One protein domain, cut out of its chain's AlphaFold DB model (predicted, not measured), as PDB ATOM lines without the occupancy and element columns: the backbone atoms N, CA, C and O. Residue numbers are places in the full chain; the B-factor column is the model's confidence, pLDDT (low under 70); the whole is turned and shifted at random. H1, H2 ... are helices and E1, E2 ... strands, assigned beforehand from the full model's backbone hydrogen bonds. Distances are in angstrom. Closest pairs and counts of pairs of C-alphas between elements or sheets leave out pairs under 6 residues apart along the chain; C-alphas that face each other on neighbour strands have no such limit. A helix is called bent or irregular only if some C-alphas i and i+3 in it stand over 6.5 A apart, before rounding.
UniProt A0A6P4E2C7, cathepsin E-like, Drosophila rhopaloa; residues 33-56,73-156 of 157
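This is residues 33 to 56 and 73 to 156 of the 157 residues of the protein "cathepsin E-like" of Drosophila rhopaloa (UniProt A0A6P4E2C7). What shape does the model show? It is a loose, elongated body with the small sheet E1, E2 and E3 on one side and the long, bent hairpin of E4 and E5 on the other, while residues 105 to 110 of a long unnamed stretch pass between them. Helix H1 makes one end of the length and only grazes the sheet, short helix H2 lies to one side of the gap, and residues 143 to 148, at the hairpin's turn, stick out. What is it made of? The printed part has 108 residues, with two named helices and five named strands in the order H1 E1 E2 E3 H2 E4 E5, class mixed; both sheets, E1 - E2 - E3 and E4 - E5, are antiparallel. How large is it? It is loose, with a radius of gyration of the C-alphas of 16.3 A and spans of 49 by 28 by 28 A.

How does the first helix meet the first sheet? H1, residues 38 to 52, is on the sheet of E1, residues 77 to 79, E2, residues 83 to 90, and E3, residues 93 to 98, but only grazes it, with its residues 38 to 45. The closest C-alphas of H1 and E1 are those of His 41 and Ala 79, 6.5 A apart. How are the three strands joined? They form a meander, each strand the antiparallel neighbour of the one before; N 77 and O 85 are 2.7 A apart, and N 88 and O 95 are 2.9 A apart, both within hydrogen-bond range. The pairing is staggered: E2 pairs with E1 over residues 83 to 85 and with E3 over residues 85 to 90. What follows? H2, residues 114 to 120, is not on that sheet, and in both helices every O i to N i+4 pair is within hydrogen-bond range. E4, residues 134 to 144, and E5, residues 147 to 155, form a hairpin at 159 degrees, with N 142 and O 149 2.9 A apart; both strands are apart from E1, E2 and E3.

Where does H1 begin? C-alpha 38 is at (60.773, 52.980, 76.907), and H1 measures 21.1 A. How long are the longer strands? E2 measures 21.1 A and bends by 52 degrees at residue 87; E4 measures 26.5 A and bends by 75 degrees at residue 137. E5 measures 24.5 A, bends by 57 degrees at residue 152 and ends with C-alpha 155 at (62.314, 21.039, 88.396).

What is missing? Residues 57 to 72 are not printed, and C-alphas 56 and 73 are 25.7 A apart across the cut. Which links are long? Those from E3 to H2 and from H2 to E4 are long. Where is confidence low? Residues 33, 55 and 56 are under 70, and the mean pLDDT of the printed part is 89.7.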
ATOM      1  N   HIS A  33      59.183  53.322  86.669       64.06
ATOM      2  CA  HIS A  33      60.566  52.865  86.720       64.06
ATOM      3  C   HIS A  33      61.216  53.183  85.368       64.06
ATOM      4  O   HIS A  33      60.545  53.168  84.332       64.06
ATOM      5  N   LYS A  34      62.514  53.505  85.357       72.19
ATOM      6  CA  LYS A  34      63.252  53.667  84.100       72.19
ATOM      7  C   LYS A  34      63.364  52.292  83.441       72.19
ATOM      8  O   LYS A  34      64.279  51.535  83.741       72.19
ATOM      9  N   VAL A  35      62.399  51.959  82.588       80.94
ATOM     10  CA  VAL A  35      62.387  50.704  81.834       80.94
ATOM     11  C   VAL A  35      63.260  50.875  80.586       80.94
ATOM     12  O   VAL A  35      63.130  51.895  79.894       80.94
ATOM     13  N   PRO A  36      64.152  49.916  80.275       82.88
ATOM     14  CA  PRO A  36      64.867  49.895  79.004       82.88
ATOM     15  C   PRO A  36      63.901  50.013  77.822       82.88
ATOM     16  O   PRO A  36      62.760  49.574  77.898       82.88
ATOM     17  N   GLN A  37      64.350  50.615  76.718       84.25
ATOM     18  CA  GLN A  37      63.555  50.691  75.481       84.25
ATOM     19  C   GLN A  37      62.158  51.324  75.670       84.25
ATOM     20  O   GLN A  37      61.209  50.988  74.963       84.25
ATOM     21  N   ALA A  38      62.029  52.293  76.585       85.50
ATOM     22  CA  ALA A  38      60.773  52.980  76.907       85.50
ATOM     23  C   ALA A  38      59.940  53.408  75.682       85.50
ATOM     24  O   ALA A  38      58.716  53.283  75.682       85.50
ATOM     25  N   HIS A  39      60.598  53.867  74.613       87.44
ATOM     26  CA  HIS A  39      59.942  54.245  73.364       87.44
ATOM     27  C   HIS A  39      59.133  53.094  72.735       87.44
ATOM     28  O   HIS A  39      58.001  53.308  72.307       87.44
ATOM     29  N   GLN A  40      59.663  51.868  72.733       88.44
ATOM     30  CA  GLN A  40      58.982  50.697  72.171       88.44
ATOM     31  C   GLN A  40      57.747  50.318  72.998       88.44
ATOM     32  O   GLN A  40      56.668  50.119  72.439       88.44
ATOM     33  N   HIS A  41      57.858  50.318  74.329       86.12
ATOM     34  CA  HIS A  41      56.718  50.076  75.220       86.12
ATOM     35  C   HIS A  41      55.618  51.135  75.051       86.12
ATOM     36  O   HIS A  41      54.431  50.811  75.016       86.12
ATOM     37  N   LEU A  42      55.994  52.406  74.880       87.50
ATOM     38  CA  LEU A  42      55.046  53.489  74.607       87.50
ATOM     39  C   LEU A  42      54.335  53.320  73.258       87.50
ATOM     40  O   LEU A  42      53.117  53.513  73.183       87.50
ATOM     41  N   GLN A  43      55.066  52.948  72.204       89.75
ATOM     42  CA  GLN A  43      54.482  52.657  70.892       89.75
ATOM     43  C   GLN A  43      53.508  51.481  70.966       89.75
ATOM     44  O   GLN A  43      52.379  51.590  70.479       89.75
ATOM     45  N   PHE A  44      53.903  50.399  71.638       88.00
ATOM     46  CA  PHE A  44      53.058  49.228  71.838       88.00
ATOM     47  C   PHE A  44      51.795  49.572  72.636       88.00
ATOM     48  O   PHE A  44      50.685  49.258  72.202       88.00
ATOM     49  N   ARG A  45      51.923  50.341  73.725       88.00
ATOM     50  CA  ARG A  45      50.783  50.860  74.499       88.00
ATOM     51  C   ARG A  45      49.810  51.625  73.615       88.00
ATOM     52  O   ARG A  45      48.603  51.407  73.682       88.00
ATOM     53  N   ASN A  46      50.317  52.541  72.795       89.50
ATOM     54  CA  ASN A  46      49.476  53.352  71.921       89.50
ATOM     55  C   ASN A  46      48.801  52.490  70.836       89.50
ATOM     56  O   ASN A  46      47.635  52.721  70.519       89.50
ATOM     57  N   ALA A  47      49.482  51.468  70.305       88.50
ATOM     58  CA  ALA A  47      48.888  50.501  69.382       88.50
ATOM     59  C   ALA A  47      47.747  49.702  70.033       88.50
ATOM     60  O   ALA A  47      46.663  49.625  69.454       88.50
ATOM     61  N   LEU A  48      47.942  49.197  71.257       87.06
ATOM     62  CA  LEU A  48      46.896  48.506  72.021       87.06
ATOM     63  C   LEU A  48      45.696  49.419  72.293       87.06
ATOM     64  O   LEU A  48      44.553  49.008  72.102       87.06
ATOM     65  N   ARG A  49      45.942  50.679  72.676       87.94
ATOM     66  CA  ARG A  49      44.876  51.665  72.912       87.94
ATOM     67  C   ARG A  49      44.033  51.928  71.669       87.94
ATOM     68  O   ARG A  49      42.815  52.022  71.792       87.94
ATOM     69  N   ARG A  50      44.674  52.026  70.500       88.50
ATOM     70  CA  ARG A  50      43.983  52.174  69.211       88.50
ATOM     71  C   ARG A  50      43.192  50.918  68.849       88.50
ATOM     72  O   ARG A  50      42.045  51.041  68.447       88.50
ATOM     73  N   LYS A  51      43.776  49.729  69.032       88.88
ATOM     74  CA  LYS A  51      43.139  48.447  68.692       88.88
ATOM     75  C   LYS A  51      41.892  48.161  69.533       88.88
ATOM     76  O   LYS A  51      40.896  47.706  68.990       88.88
ATOM     77  N   TYR A  52      41.959  48.402  70.842       85.38
ATOM     78  CA  TYR A  52      40.908  48.005  71.788       85.38
ATOM     79  C   TYR A  52      40.012  49.161  72.258       85.38
ATOM     80  O   TYR A  52      39.217  48.967  73.171       85.38
ATOM     81  N   GLY A  53      40.132  50.362  71.676       81.50
ATOM     82  CA  GLY A  53      39.261  51.495  72.014       81.50
ATOM     83  C   GLY A  53      39.382  51.929  73.478       81.50
ATOM     84  O   GLY A  53      38.397  51.972  74.214       81.50
ATOM     85  N   PHE A  54      40.604  52.216  73.935       73.88
ATOM     86  CA  PHE A  54      40.842  52.505  75.350       73.88
ATOM     87  C   PHE A  54      40.214  53.837  75.789       73.88
ATOM     88  O   PHE A  54      40.768  54.909  75.545       73.88
ATOM     89  N   THR A  55      39.107  53.750  76.524       64.88
ATOM     90  CA  THR A  55      38.577  54.848  77.340       64.88
ATOM     91  C   THR A  55      39.123  54.676  78.761       64.88
ATOM     92  O   THR A  55      38.984  53.585  79.319       64.88
ATOM     93  N   PRO A  56      39.775  55.678  79.378       59.78
ATOM     94  CA  PRO A  56      40.293  55.530  80.734       59.78
ATOM     95  C   PRO A  56      39.161  55.171  81.704       59.78
ATOM     96  O   PRO A  56      38.228  55.952  81.884       59.78
ATOM     97  N   SER A  73      52.453  39.827  98.962       79.12
ATOM     98  CA  SER A  73      52.439  40.943  98.020       79.12
ATOM     99  C   SER A  73      53.789  41.037  97.338       79.12
ATOM    100  O   SER A  73      54.774  41.363  97.989       79.12
ATOM    101  N   GLU A  74      53.794  40.865  96.020       82.44
ATOM    102  CA  GLU A  74      54.979  41.051  95.189       82.44
ATOM    103  C   GLU A  74      54.923  42.379  94.440       82.44
ATOM    104  O   GLU A  74      53.883  42.776  93.898       82.44
ATOM    105  N   ASN A  75      56.051  43.086  94.414       86.06
ATOM    106  CA  ASN A  75      56.170  44.340  93.682       86.06
ATOM    107  C   ASN A  75      56.481  44.058  92.212       86.06
ATOM    108  O   ASN A  75      57.443  43.368  91.891       86.06
ATOM    109  N   LEU A  76      55.689  44.652  91.317       88.81
ATOM    110  CA  LEU A  76      55.876  44.518  89.875       88.81
ATOM    111  C   LEU A  76      56.397  45.816  89.253       88.81
ATOM    112  O   LEU A  76      55.982  46.924  89.609       88.81
ATOM    113  N   ILE A  77      57.265  45.664  88.260       89.19
ATOM    114  CA  ILE A  77      57.750  46.722  87.381       89.19
ATOM    115  C   ILE A  77      56.719  46.921  86.267       89.19
ATOM    116  O   ILE A  77      56.522  46.047  85.425       89.19
ATOM    117  N   ASP A  78      56.076  48.089  86.253       88.06
ATOM    118  CA  ASP A  78      55.137  48.495  85.202       88.06
ATOM    119  C   ASP A  78      55.868  49.123  84.004       88.06
ATOM    120  O   ASP A  78      56.331  50.270  84.065       88.06
ATOM    121  N   ALA A  79      55.906  48.402  82.883       87.69
ATOM    122  CA  ALA A  79      56.345  48.929  81.599       87.69
ATOM    123  C   ALA A  79      55.153  49.527  80.836       87.69
ATOM    124  O   ALA A  79      54.600  48.934  79.911       87.69
ATOM    125  N   TYR A  80      54.765  50.740  81.235       85.94
ATOM    126  CA  TYR A  80      53.772  51.578  80.548       85.94
ATOM    127  C   TYR A  80      52.381  50.943  80.363       85.94
ATOM    128  O   TYR A  80      51.653  51.292  79.430       85.94
ATOM    129  N   ASN A  81      51.959  50.101  81.300       82.56
ATOM    130  CA  ASN A  81      50.704  49.352  81.311       82.56
ATOM    131  C   ASN A  81      50.550  48.364  80.149       82.56
ATOM    132  O   ASN A  81      49.424  48.098  79.725       82.56
ATOM    133  N   THR A  82      51.660  47.846  79.618       84.19
ATOM    134  CA  THR A  82      51.634  46.785  78.599       84.19
ATOM    135  C   THR A  82      52.284  45.499  79.068       84.19
ATOM    136  O   THR A  82      51.846  44.424  78.676       84.19
ATOM    137  N   ASN A  83      53.319  45.607  79.898       88.62
ATOM    138  CA  ASN A  83      54.062  44.474  80.424       88.62
ATOM    139  C   ASN A  83      54.333  44.718  81.906       88.62
ATOM    140  O   ASN A  83      54.689  45.831  82.299       88.62
ATOM    141  N   PHE A  84      54.171  43.672  82.708       90.00
ATOM    142  CA  PHE A  84      54.425  43.704  84.141       90.00
ATOM    143  C   PHE A  84      55.483  42.657  84.452       90.00
ATOM    144  O   PHE A  84      55.299  41.481  84.133       90.00
ATOM    145  N   PHE A  85      56.599  43.097  85.025       91.31
ATOM    146  CA  PHE A  85      57.714  42.217  85.350       91.31
ATOM    147  C   PHE A  85      57.862  42.063  86.856       91.31
ATOM    148  O   PHE A  85      57.642  43.025  87.586       91.31
ATOM    149  N   GLY A  86      58.268  40.890  87.315       91.31
ATOM    150  CA  GLY A  86      58.628  40.649  88.712       91.31
ATOM    151  C   GLY A  86      59.970  39.940  88.808       91.31
ATOM    152  O   GLY A  86      60.450  39.365  87.827       91.31
ATOM    153  N   GLU A  87      60.585  40.019  89.981       92.56
ATOM    154  CA  GLU A  87      61.801  39.274  90.283       92.56
ATOM    155  C   GLU A  87      61.429  37.909  90.855       92.56
ATOM    156  O   GLU A  87      60.574  37.804  91.731       92.56
ATOM    157  N   VAL A  88      62.063  36.863  90.338       92.44
ATOM    158  CA  VAL A  88      61.944  35.496  90.846       92.44
ATOM    159  C   VAL A  88      63.332  34.886  90.970       92.44
ATOM    160  O   VAL A  88      64.271  35.314  90.297       92.44
ATOM    161  N   SER A  89      63.466  33.875  91.817       93.69
ATOM    162  CA  SER A  89      64.677  33.068  91.938       93.69
ATOM    163  C   SER A  89      64.357  31.642  91.508       93.69
ATOM    164  O   SER A  89      63.298  31.143  91.865       93.69
ATOM    165  N   VAL A  90      65.257  31.007  90.754       95.19
ATOM    166  CA  VAL A  90      65.170  29.584  90.379       95.19
ATOM    167  C   VAL A  90      66.498  28.929  90.722       95.19
ATOM    168  O   VAL A  90      67.535  29.363  90.207       95.19
ATOM    169  N   GLY A  91      66.506  27.942  91.618       94.38
ATOM    170  CA  GLY A  91      67.745  27.295  92.069       94.38
ATOM    171  C   GLY A  91      68.771  28.296  92.619       94.38
ATOM    172  O   GLY A  91      69.970  28.183  92.353       94.38
ATOM    173  N   GLY A  92      68.292  29.350  93.291       94.94
ATOM    174  CA  GLY A  92      69.107  30.455  93.819       94.94
ATOM    175  C   GLY A  92      69.614  31.473  92.784       94.94
ATOM    176  O   GLY A  92      70.454  32.311  93.119       94.94
ATOM    177  N   GLN A  93      69.152  31.416  91.529       94.81
ATOM    178  CA  GLN A  93      69.565  32.322  90.448       94.81
ATOM    179  C   GLN A  93      68.447  33.331  90.128       94.81
ATOM    180  O   GLN A  93      67.322  32.907  89.863       94.81
ATOM    181  N   PRO A  94      68.717  34.653  90.129       94.31
ATOM    182  CA  PRO A  94      67.679  35.669  89.964       94.31
ATOM    183  C   PRO A  94      67.305  35.919  88.495       94.31
ATOM    184  O   PRO A  94      68.171  36.095  87.629       94.31
ATOM    185  N   PHE A  95      66.006  36.055  88.233       93.75
ATOM    186  CA  PHE A  95      65.430  36.385  86.932       93.75
ATOM    187  C   PHE A  95      64.398  37.502  87.056       93.75
ATOM    188  O   PHE A  95      63.590  37.530  87.978       93.75
ATOM    189  N   THR A  96      64.384  38.404  86.076       91.69
ATOM    190  CA  THR A  96      63.281  39.348  85.879       91.69
ATOM    191  C   THR A  96      62.344  38.755  84.838       91.69
ATOM    192  O   THR A  96      62.722  38.640  83.670       91.69
ATOM    193  N   MET A  97      61.140  38.365  85.245       91.56
ATOM    194  CA  MET A  97      60.204  37.636  84.391       91.56
ATOM    195  C   MET A  97      58.988  38.464  84.027       91.56
ATOM    196  O   MET A  97      58.474  39.220  84.846       91.56
ATOM    197  N   LEU A  98      58.531  38.306  82.784       91.25
ATOM    198  CA  LEU A  98      57.252  38.832  82.324       91.25
ATOM    199  C   LEU A  98      56.130  37.954  82.880       91.25
ATOM    200  O   LEU A  98      56.094  36.759  82.602       91.25
ATOM    201  N   PHE A  99      55.205  38.552  83.624       91.06
ATOM    202  CA  PHE A  99      54.029  37.850  84.123       91.06
ATOM    203  C   PHE A  99      52.985  37.777  83.009       91.06
ATOM    204  O   PHE A  99      52.415  38.798  82.614       91.06
ATOM    205  N   ASP A 100      52.750  36.570  82.504       89.06
ATOM    206  CA  ASP A 100      51.754  36.285  81.476       89.06
ATOM    207  C   ASP A 100      50.542  35.582  82.094       89.06
ATOM    208  O   ASP A 100      50.618  34.445  82.538       89.06
ATOM    209  N   THR A 101      49.397  36.265  82.129       87.31
ATOM    210  CA  THR A 101      48.141  35.672  82.615       87.31
ATOM    211  C   THR A 101      47.467  34.769  81.579       87.31
ATOM    212  O   THR A 101      46.424  34.188  81.872       87.31
ATOM    213  N   GLY A 102      47.987  34.726  80.349       86.19
ATOM    214  CA  GLY A 102      47.460  33.929  79.244       86.19
ATOM    215  C   GLY A 102      48.013  32.505  79.166       86.19
ATOM    216  O   GLY A 102      47.550  31.742  78.320       86.19
ATOM    217  N   SER A 103      48.967  32.137  80.021       87.81
ATOM    218  CA  SER A 103      49.602  30.818  80.027       87.81
ATOM    219  C   SER A 103      49.846  30.312  81.452       87.81
ATOM    220  O   SER A 103      49.768  31.059  82.427       87.81
ATOM    221  N   SER A 104      50.091  29.007  81.576       89.81
ATOM    222  CA  SER A 104      50.484  28.346  82.831       89.81
ATOM    223  C   SER A 104      51.943  27.889  82.825       89.81
ATOM    224  O   SER A 104      52.392  27.270  83.786       89.81
ATOM    225  N   ASP A 105      52.661  28.148  81.734       91.38
ATOM    226  CA  ASP A 105      54.017  27.661  81.533       91.38
ATOM    227  C   ASP A 105      55.039  28.633  82.120       91.38
ATOM    228  O   ASP A 105      54.929  29.854  81.994       91.38
ATOM    229  N   PHE A 106      56.083  28.072  82.720       92.81
ATOM    230  CA  PHE A 106      57.239  28.801  83.220       92.81
ATOM    231  C   PHE A 106      58.481  28.333  82.468       92.81
ATOM    232  O   PHE A 106      58.746  27.134  82.387       92.81
ATOM    233  N   TRP A 107      59.268  29.266  81.934       94.75
ATOM    234  CA  TRP A 107      60.536  28.935  81.292       94.75
ATOM    235  C   TRP A 107      61.578  30.031  81.518       94.75
ATOM    236  O   TRP A 107      61.268  31.223  81.549       94.75
ATOM    237  N   VAL A 108      62.835  29.611  81.645       95.44
ATOM    238  CA  VAL A 108      64.012  30.481  81.744       95.44
ATOM    239  C   VAL A 108      65.039  30.083  80.680       95.44
ATOM    240  O   VAL A 108      65.108  28.907  80.311       95.44
ATOM    241  N   PRO A 109      65.853  31.018  80.156       95.81
ATOM    242  CA  PRO A 109      66.915  30.673  79.216       95.81
ATOM    243  C   PRO A 109      67.942  29.747  79.872       95.81
ATOM    244  O   PRO A 109      68.421  30.045  80.959       95.81
ATOM    245  N   SER A 110      68.323  28.651  79.219       95.06
ATOM    246  CA  SER A 110      69.369  27.749  79.725       95.06
ATOM    247  C   SER A 110      70.769  28.256  79.367       95.06
ATOM    248  O   SER A 110      70.968  28.801  78.279       95.06
ATOM    249  N   SER A 111      71.764  27.982  80.217       94.69
ATOM    250  CA  SER A 111      73.191  28.150  79.898       94.69
ATOM    251  C   SER A 111      73.651  27.326  78.689       94.69
ATOM    252  O   SER A 111      74.719  27.580  78.146       94.69
ATOM    253  N   HIS A 112      72.862  26.345  78.245       93.81
ATOM    254  CA  HIS A 112      73.125  25.579  77.024       93.81
ATOM    255  C   HIS A 112      72.602  26.264  75.748       93.81
ATOM    256  O   HIS A 112      72.950  25.857  74.639       93.81
ATOM    257  N   CYS A 113      71.781  27.313  75.869       93.12
ATOM    258  CA  CYS A 113      71.234  28.036  74.724       93.12
ATOM    259  C   CYS A 113      72.196  29.143  74.267       93.12
ATOM    260  O   CYS A 113      72.137  30.273  74.750       93.12
ATOM    261  N   GLN A 114      73.050  28.846  73.285       90.38
ATOM    262  CA  GLN A 114      74.049  29.801  72.777       90.38
ATOM    263  C   GLN A 114      73.427  31.097  72.243       90.38
ATOM    264  O   GLN A 114      73.874  32.194  72.577       90.38
ATOM    265  N   VAL A 115      72.330  30.987  71.487       89.81
ATOM    266  CA  VAL A 115      71.588  32.159  70.993       89.81
ATOM    267  C   VAL A 115      71.046  32.993  72.156       89.81
ATOM    268  O   VAL A 115      71.084  34.223  72.110       89.81
ATOM    269  N   CYS A 116      70.580  32.340  73.223       88.94
ATOM    270  CA  CYS A 116      70.083  33.023  74.408       88.94
ATOM    271  C   CYS A 116      71.204  33.746  75.151       88.94
ATOM    272  O   CYS A 116      70.987  34.868  75.580       88.94
ATOM    273  N   ILE A 117      72.408  33.176  75.258       87.75
ATOM    274  CA  ILE A 117      73.555  33.862  75.876       87.75
ATOM    275  C   ILE A 117      73.845  35.176  75.140       87.75
ATOM    276  O   ILE A 117      73.995  36.225  75.764       87.75
ATOM    277  N   THR A 118      73.840  35.159  73.805       88.06
ATOM    278  CA  THR A 118      74.059  36.377  73.010       88.06
ATOM    279  C   THR A 118      72.934  37.405  73.176       88.06
ATOM    280  O   THR A 118      73.196  38.606  73.183       88.06
ATOM    281  N   LYS A 119      71.674  36.967  73.293       86.75
ATOM    282  CA  LYS A 119      70.497  37.860  73.332       86.75
ATOM    283  C   LYS A 119      70.112  38.332  74.736       86.75
ATOM    284  O   LYS A 119      69.608  39.442  74.884       86.75
ATOM    285  N   CYS A 120      70.333  37.503  75.748       82.88
ATOM    286  CA  CYS A 120      69.932  37.712  77.141       82.88
ATOM    287  C   CYS A 120      71.123  38.055  78.052       82.88
ATOM    288  O   CYS A 120      70.929  38.350  79.234       82.88
ATOM    289  N   GLY A 121      72.354  38.034  77.527       85.00
ATOM    290  CA  GLY A 121      73.574  38.246  78.303       85.00
ATOM    291  C   GLY A 121      73.749  37.160  79.366       85.00
ATOM    292  O   GLY A 121      73.460  35.991  79.134       85.00
ATOM    293  N   ASN A 122      74.161  37.555  80.570       81.38
ATOM    294  CA  ASN A 122      74.389  36.636  81.694       81.38
ATOM    295  C   ASN A 122      73.103  36.245  82.453       81.38
ATOM    296  O   ASN A 122      73.176  35.835  83.611       81.38
ATOM    297  N   ARG A 123      71.921  36.409  81.843       88.56
ATOM    298  CA  ARG A 123      70.624  36.051  82.446       88.56
ATOM    299  C   ARG A 123      70.130  34.713  81.911       88.56
ATOM    300  O   ARG A 123      69.182  34.649  81.131       88.56
ATOM    301  N   PHE A 124      70.806  33.656  82.330       94.19
ATOM    302  CA  PHE A 124      70.460  32.276  82.019       94.19
ATOM    303  C   PHE A 124      70.577  31.412  83.272       94.19
ATOM    304  O   PHE A 124      71.357  31.701  84.178       94.19
ATOM    305  N   PHE A 125      69.811  30.334  83.300       95.88
ATOM    306  CA  PHE A 125      69.873  29.306  84.316       95.88
ATOM    307  C   PHE A 125      71.049  28.374  84.043       95.88
ATOM    308  O   PHE A 125      71.119  27.726  82.995       95.88
ATOM    309  N   ASN A 126      71.984  28.331  84.987       95.25
ATOM    310  CA  ASN A 126      73.102  27.404  84.986       95.25
ATOM    311  C   ASN A 126      72.783  26.240  85.929       95.25
ATOM    312  O   ASN A 126      72.809  26.404  87.149       95.25
ATOM    313  N   GLU A 127      72.507  25.069  85.358       95.56
ATOM    314  CA  GLU A 127      72.150  23.874  86.129       95.56
ATOM    315  C   GLU A 127      73.256  23.433  87.096       95.56
ATOM    316  O   GLU A 127      72.953  22.994  88.199       95.56
ATOM    317  N   SER A 128      74.535  23.639  86.760       95.38
ATOM    318  CA  SER A 128      75.662  23.300  87.642       95.38
ATOM    319  C   SER A 128      75.741  24.165  88.904       95.38
ATOM    320  O   SER A 128      76.481  23.827  89.826       95.38
ATOM    321  N   LYS A 129      75.027  25.298  88.951       95.81
ATOM    322  CA  LYS A 129      74.974  26.185  90.126       95.81
ATOM    323  C   LYS A 129      73.828  25.861  91.081       95.81
ATOM    324  O   LYS A 129      73.842  26.368  92.200       95.81
ATOM    325  N   SER A 130      72.871  25.037  90.662       96.62
ATOM    326  CA  SER A 130      71.766  24.602  91.511       96.62
ATOM    327  C   SER A 130      72.057  23.220  92.091       96.62
ATOM    328  O   SER A 130      72.511  22.316  91.394       96.62
ATOM    329  N   LYS A 131      71.800  23.052  93.391       95.81
ATOM    330  CA  LYS A 131      71.936  21.755  94.079       95.81
ATOM    331  C   LYS A 131      70.646  20.932  94.041       95.81
ATOM    332  O   LYS A 131      70.684  19.742  94.332       95.81
ATOM    333  N   THR A 132      69.536  21.582  93.715       96.94
ATOM    334  CA  THR A 132      68.159  21.069  93.742       96.94
ATOM    335  C   THR A 132      67.598  20.862  92.339       96.94
ATOM    336  O   THR A 132      66.511  20.313  92.179       96.94
ATOM    337  N   PHE A 133      68.352  21.249  91.303       97.38
ATOM    338  CA  PHE A 133      67.937  21.051  89.927       97.38
ATOM    339  C   PHE A 133      67.873  19.571  89.557       97.38
ATOM    340  O   PHE A 133      68.859  18.829  89.624       97.38
ATOM    341  N   HIS A 134      66.713  19.169  89.051       96.94
ATOM    342  CA  HIS A 134      66.477  17.834  88.534       96.94
ATOM    343  C   HIS A 134      65.770  17.907  87.182       96.94
ATOM    344  O   HIS A 134      64.785  18.618  86.999       96.94
ATOM    345  N   THR A 135      66.231  17.120  86.212       96.06
ATOM    346  CA  THR A 135      65.598  17.036  84.893       96.06
ATOM    347  C   THR A 135      65.568  15.602  84.385       96.06
ATOM    348  O   THR A 135      66.518  14.841  84.556       96.06
ATOM    349  N   LYS A 136      64.470  15.242  83.709       94.62
ATOM    350  CA  LYS A 136      64.351  14.004  82.918       94.62
ATOM    351  C   LYS A 136      64.686  14.225  81.435       94.62
ATOM    352  O   LYS A 136      64.427  13.345  80.621       94.62
ATOM    353  N   ARG A 137      65.213  15.407  81.079       93.56
ATOM    354  CA  ARG A 137      65.517  15.847  79.703       93.56
ATOM    355  C   ARG A 137      64.340  15.698  78.730       93.56
ATOM    356  O   ARG A 137      64.539  15.495  77.538       93.56
ATOM    357  N   VAL A 138      63.112  15.807  79.237       97.69
ATOM    358  CA  VAL A 138      61.902  15.771  78.407       97.69
ATOM    359  C   VAL A 138      61.867  17.053  77.577       97.69
ATOM    360  O   VAL A 138      61.877  18.128  78.177       97.69
ATOM    361  N   PRO A 139      61.858  16.978  76.237       97.19
ATOM    362  CA  PRO A 139      61.836  18.171  75.406       97.19
ATOM    363  C   PRO A 139      60.475  18.871  75.484       97.19
ATOM    364  O   PRO A 139      59.439  18.219  75.615       97.19
ATOM    365  N   PHE A 140      60.471  20.195  75.344       96.00
ATOM    366  CA  PHE A 140      59.259  20.987  75.139       96.00
ATOM    367  C   PHE A 140      59.459  21.992  74.003       96.00
ATOM    368  O   PHE A 140      60.583  22.408  73.707       96.00
ATOM    369  N   SER A 141      58.357  22.407  73.382       96.12
ATOM    370  CA  SER A 141      58.336  23.501  72.415       96.12
ATOM    371  C   SER A 141      57.042  24.294  72.542       96.12
ATOM    372  O   SER A 141      55.970  23.708  72.675       96.12
ATOM    373  N   ILE A 142      57.150  25.621  72.494       94.12
ATOM    374  CA  ILE A 142      56.010  26.541  72.509       94.12
ATOM    375  C   ILE A 142      56.154  27.499  71.327       94.12
ATOM    376  O   ILE A 142      57.211  28.108  71.136       94.12
ATOM    377  N   GLN A 143      55.081  27.645  70.552       93.81
ATOM    378  CA  GLN A 143      54.985  28.597  69.451       93.81
ATOM    379  C   GLN A 143      54.152  29.805  69.884       93.81
ATOM    380  O   GLN A 143      52.957  29.697  70.144       93.81
ATOM    381  N   TYR A 144      54.778  30.975  69.898       89.06
ATOM    382  CA  TYR A 144      54.124  32.267  70.053       89.06
ATOM    383  C   TYR A 144      53.912  32.921  68.682       89.06
ATOM    384  O   TYR A 144      54.560  32.582  67.688       89.06
ATOM    385  N   GLY A 145      53.052  33.941  68.631       86.56
ATOM    386  CA  GLY A 145      52.917  34.779  67.433       86.56
ATOM    387  C   GLY A 145      54.192  35.565  67.091       86.56
ATOM    388  O   GLY A 145      54.371  35.977  65.952       86.56
ATOM    389  N   SER A 146      55.087  35.762  68.063       85.38
ATOM    390  CA  SER A 146      56.360  36.479  67.911       85.38
ATOM    391  C   SER A 146      57.564  35.576  67.619       85.38
ATOM    392  O   SER A 146      58.653  36.092  67.373       85.38
ATOM    393  N   GLY A 147      57.405  34.252  67.669       90.81
ATOM    394  CA  GLY A 147      58.507  33.299  67.538       90.81
ATOM    395  C   GLY A 147      58.264  32.024  68.337       90.81
ATOM    396  O   GLY A 147      57.156  31.783  68.801       90.81
ATOM    397  N   ALA A 148      59.296  31.208  68.517       92.19
ATOM    398  CA  ALA A 148      59.198  29.940  69.233       92.19
ATOM    399  C   ALA A 148      60.264  29.826  70.322       92.19
ATOM    400  O   ALA A 148      61.339  30.420  70.217       92.19
ATOM    401  N   VAL A 149      59.977  29.014  71.334       93.50
ATOM    402  CA  VAL A 149      60.958  28.540  72.313       93.50
ATOM    403  C   VAL A 149      60.977  27.015  72.300       93.50
ATOM    404  O   VAL A 149      59.952  26.362  72.096       93.50
ATOM    405  N   GLN A 150      62.166  26.453  72.482       95.50
ATOM    406  CA  GLN A 150      62.403  25.019  72.614       95.50
ATOM    407  C   GLN A 150      63.376  24.796  73.768       95.50
ATOM    408  O   GLN A 150      64.268  25.618  73.995       95.50
ATOM    409  N   GLY A 151      63.217  23.693  74.491       95.88
ATOM    410  CA  GLY A 151      64.075  23.383  75.626       95.88
ATOM    411  C   GLY A 151      63.766  22.030  76.244       95.88
ATOM    412  O   GLY A 151      63.174  21.165  75.604       95.88
ATOM    413  N   ILE A 152      64.176  21.863  77.501       96.94
ATOM    414  CA  ILE A 152      63.882  20.684  78.316       96.94
ATOM    415  C   ILE A 152      63.126  21.082  79.579       96.94
ATOM    416  O   ILE A 152      63.338  22.163  80.124       96.94
ATOM    417  N   VAL A 153      62.267  20.190  80.056       96.69
ATOM    418  CA  VAL A 153      61.565  20.350  81.329       96.69
ATOM    419  C   VAL A 153      62.520  20.026  82.477       96.69
ATOM    420  O   VAL A 153      63.208  18.999  82.464       96.69
ATOM    421  N   GLY A 154      62.542  20.891  83.486       95.19
ATOM    422  CA  GLY A 154      63.290  20.708  84.725       95.19
ATOM    423  C   GLY A 154      62.460  21.139  85.928       95.19
ATOM    424  O   GLY A 154      61.485  21.872  85.784       95.19
ATOM    425  N   SER A 155      62.849  20.647  87.097       96.12
ATOM    426  CA  SER A 155      62.314  21.039  88.396       96.12
ATOM    427  C   SER A 155      63.447  21.634  89.213       96.12
ATOM    428  O   SER A 155      64.552  21.091  89.214       96.12
ATOM    429  N   ASP A 156      63.159  22.731  89.896       95.38
ATOM    430  CA  ASP A 156      64.049  23.378  90.853       95.38
ATOM    431  C   ASP A 156      63.201  24.136  91.883       95.38
ATOM    432  O   ASP A 156      62.004  24.340  91.642       95.38
TER     433      ASP A 156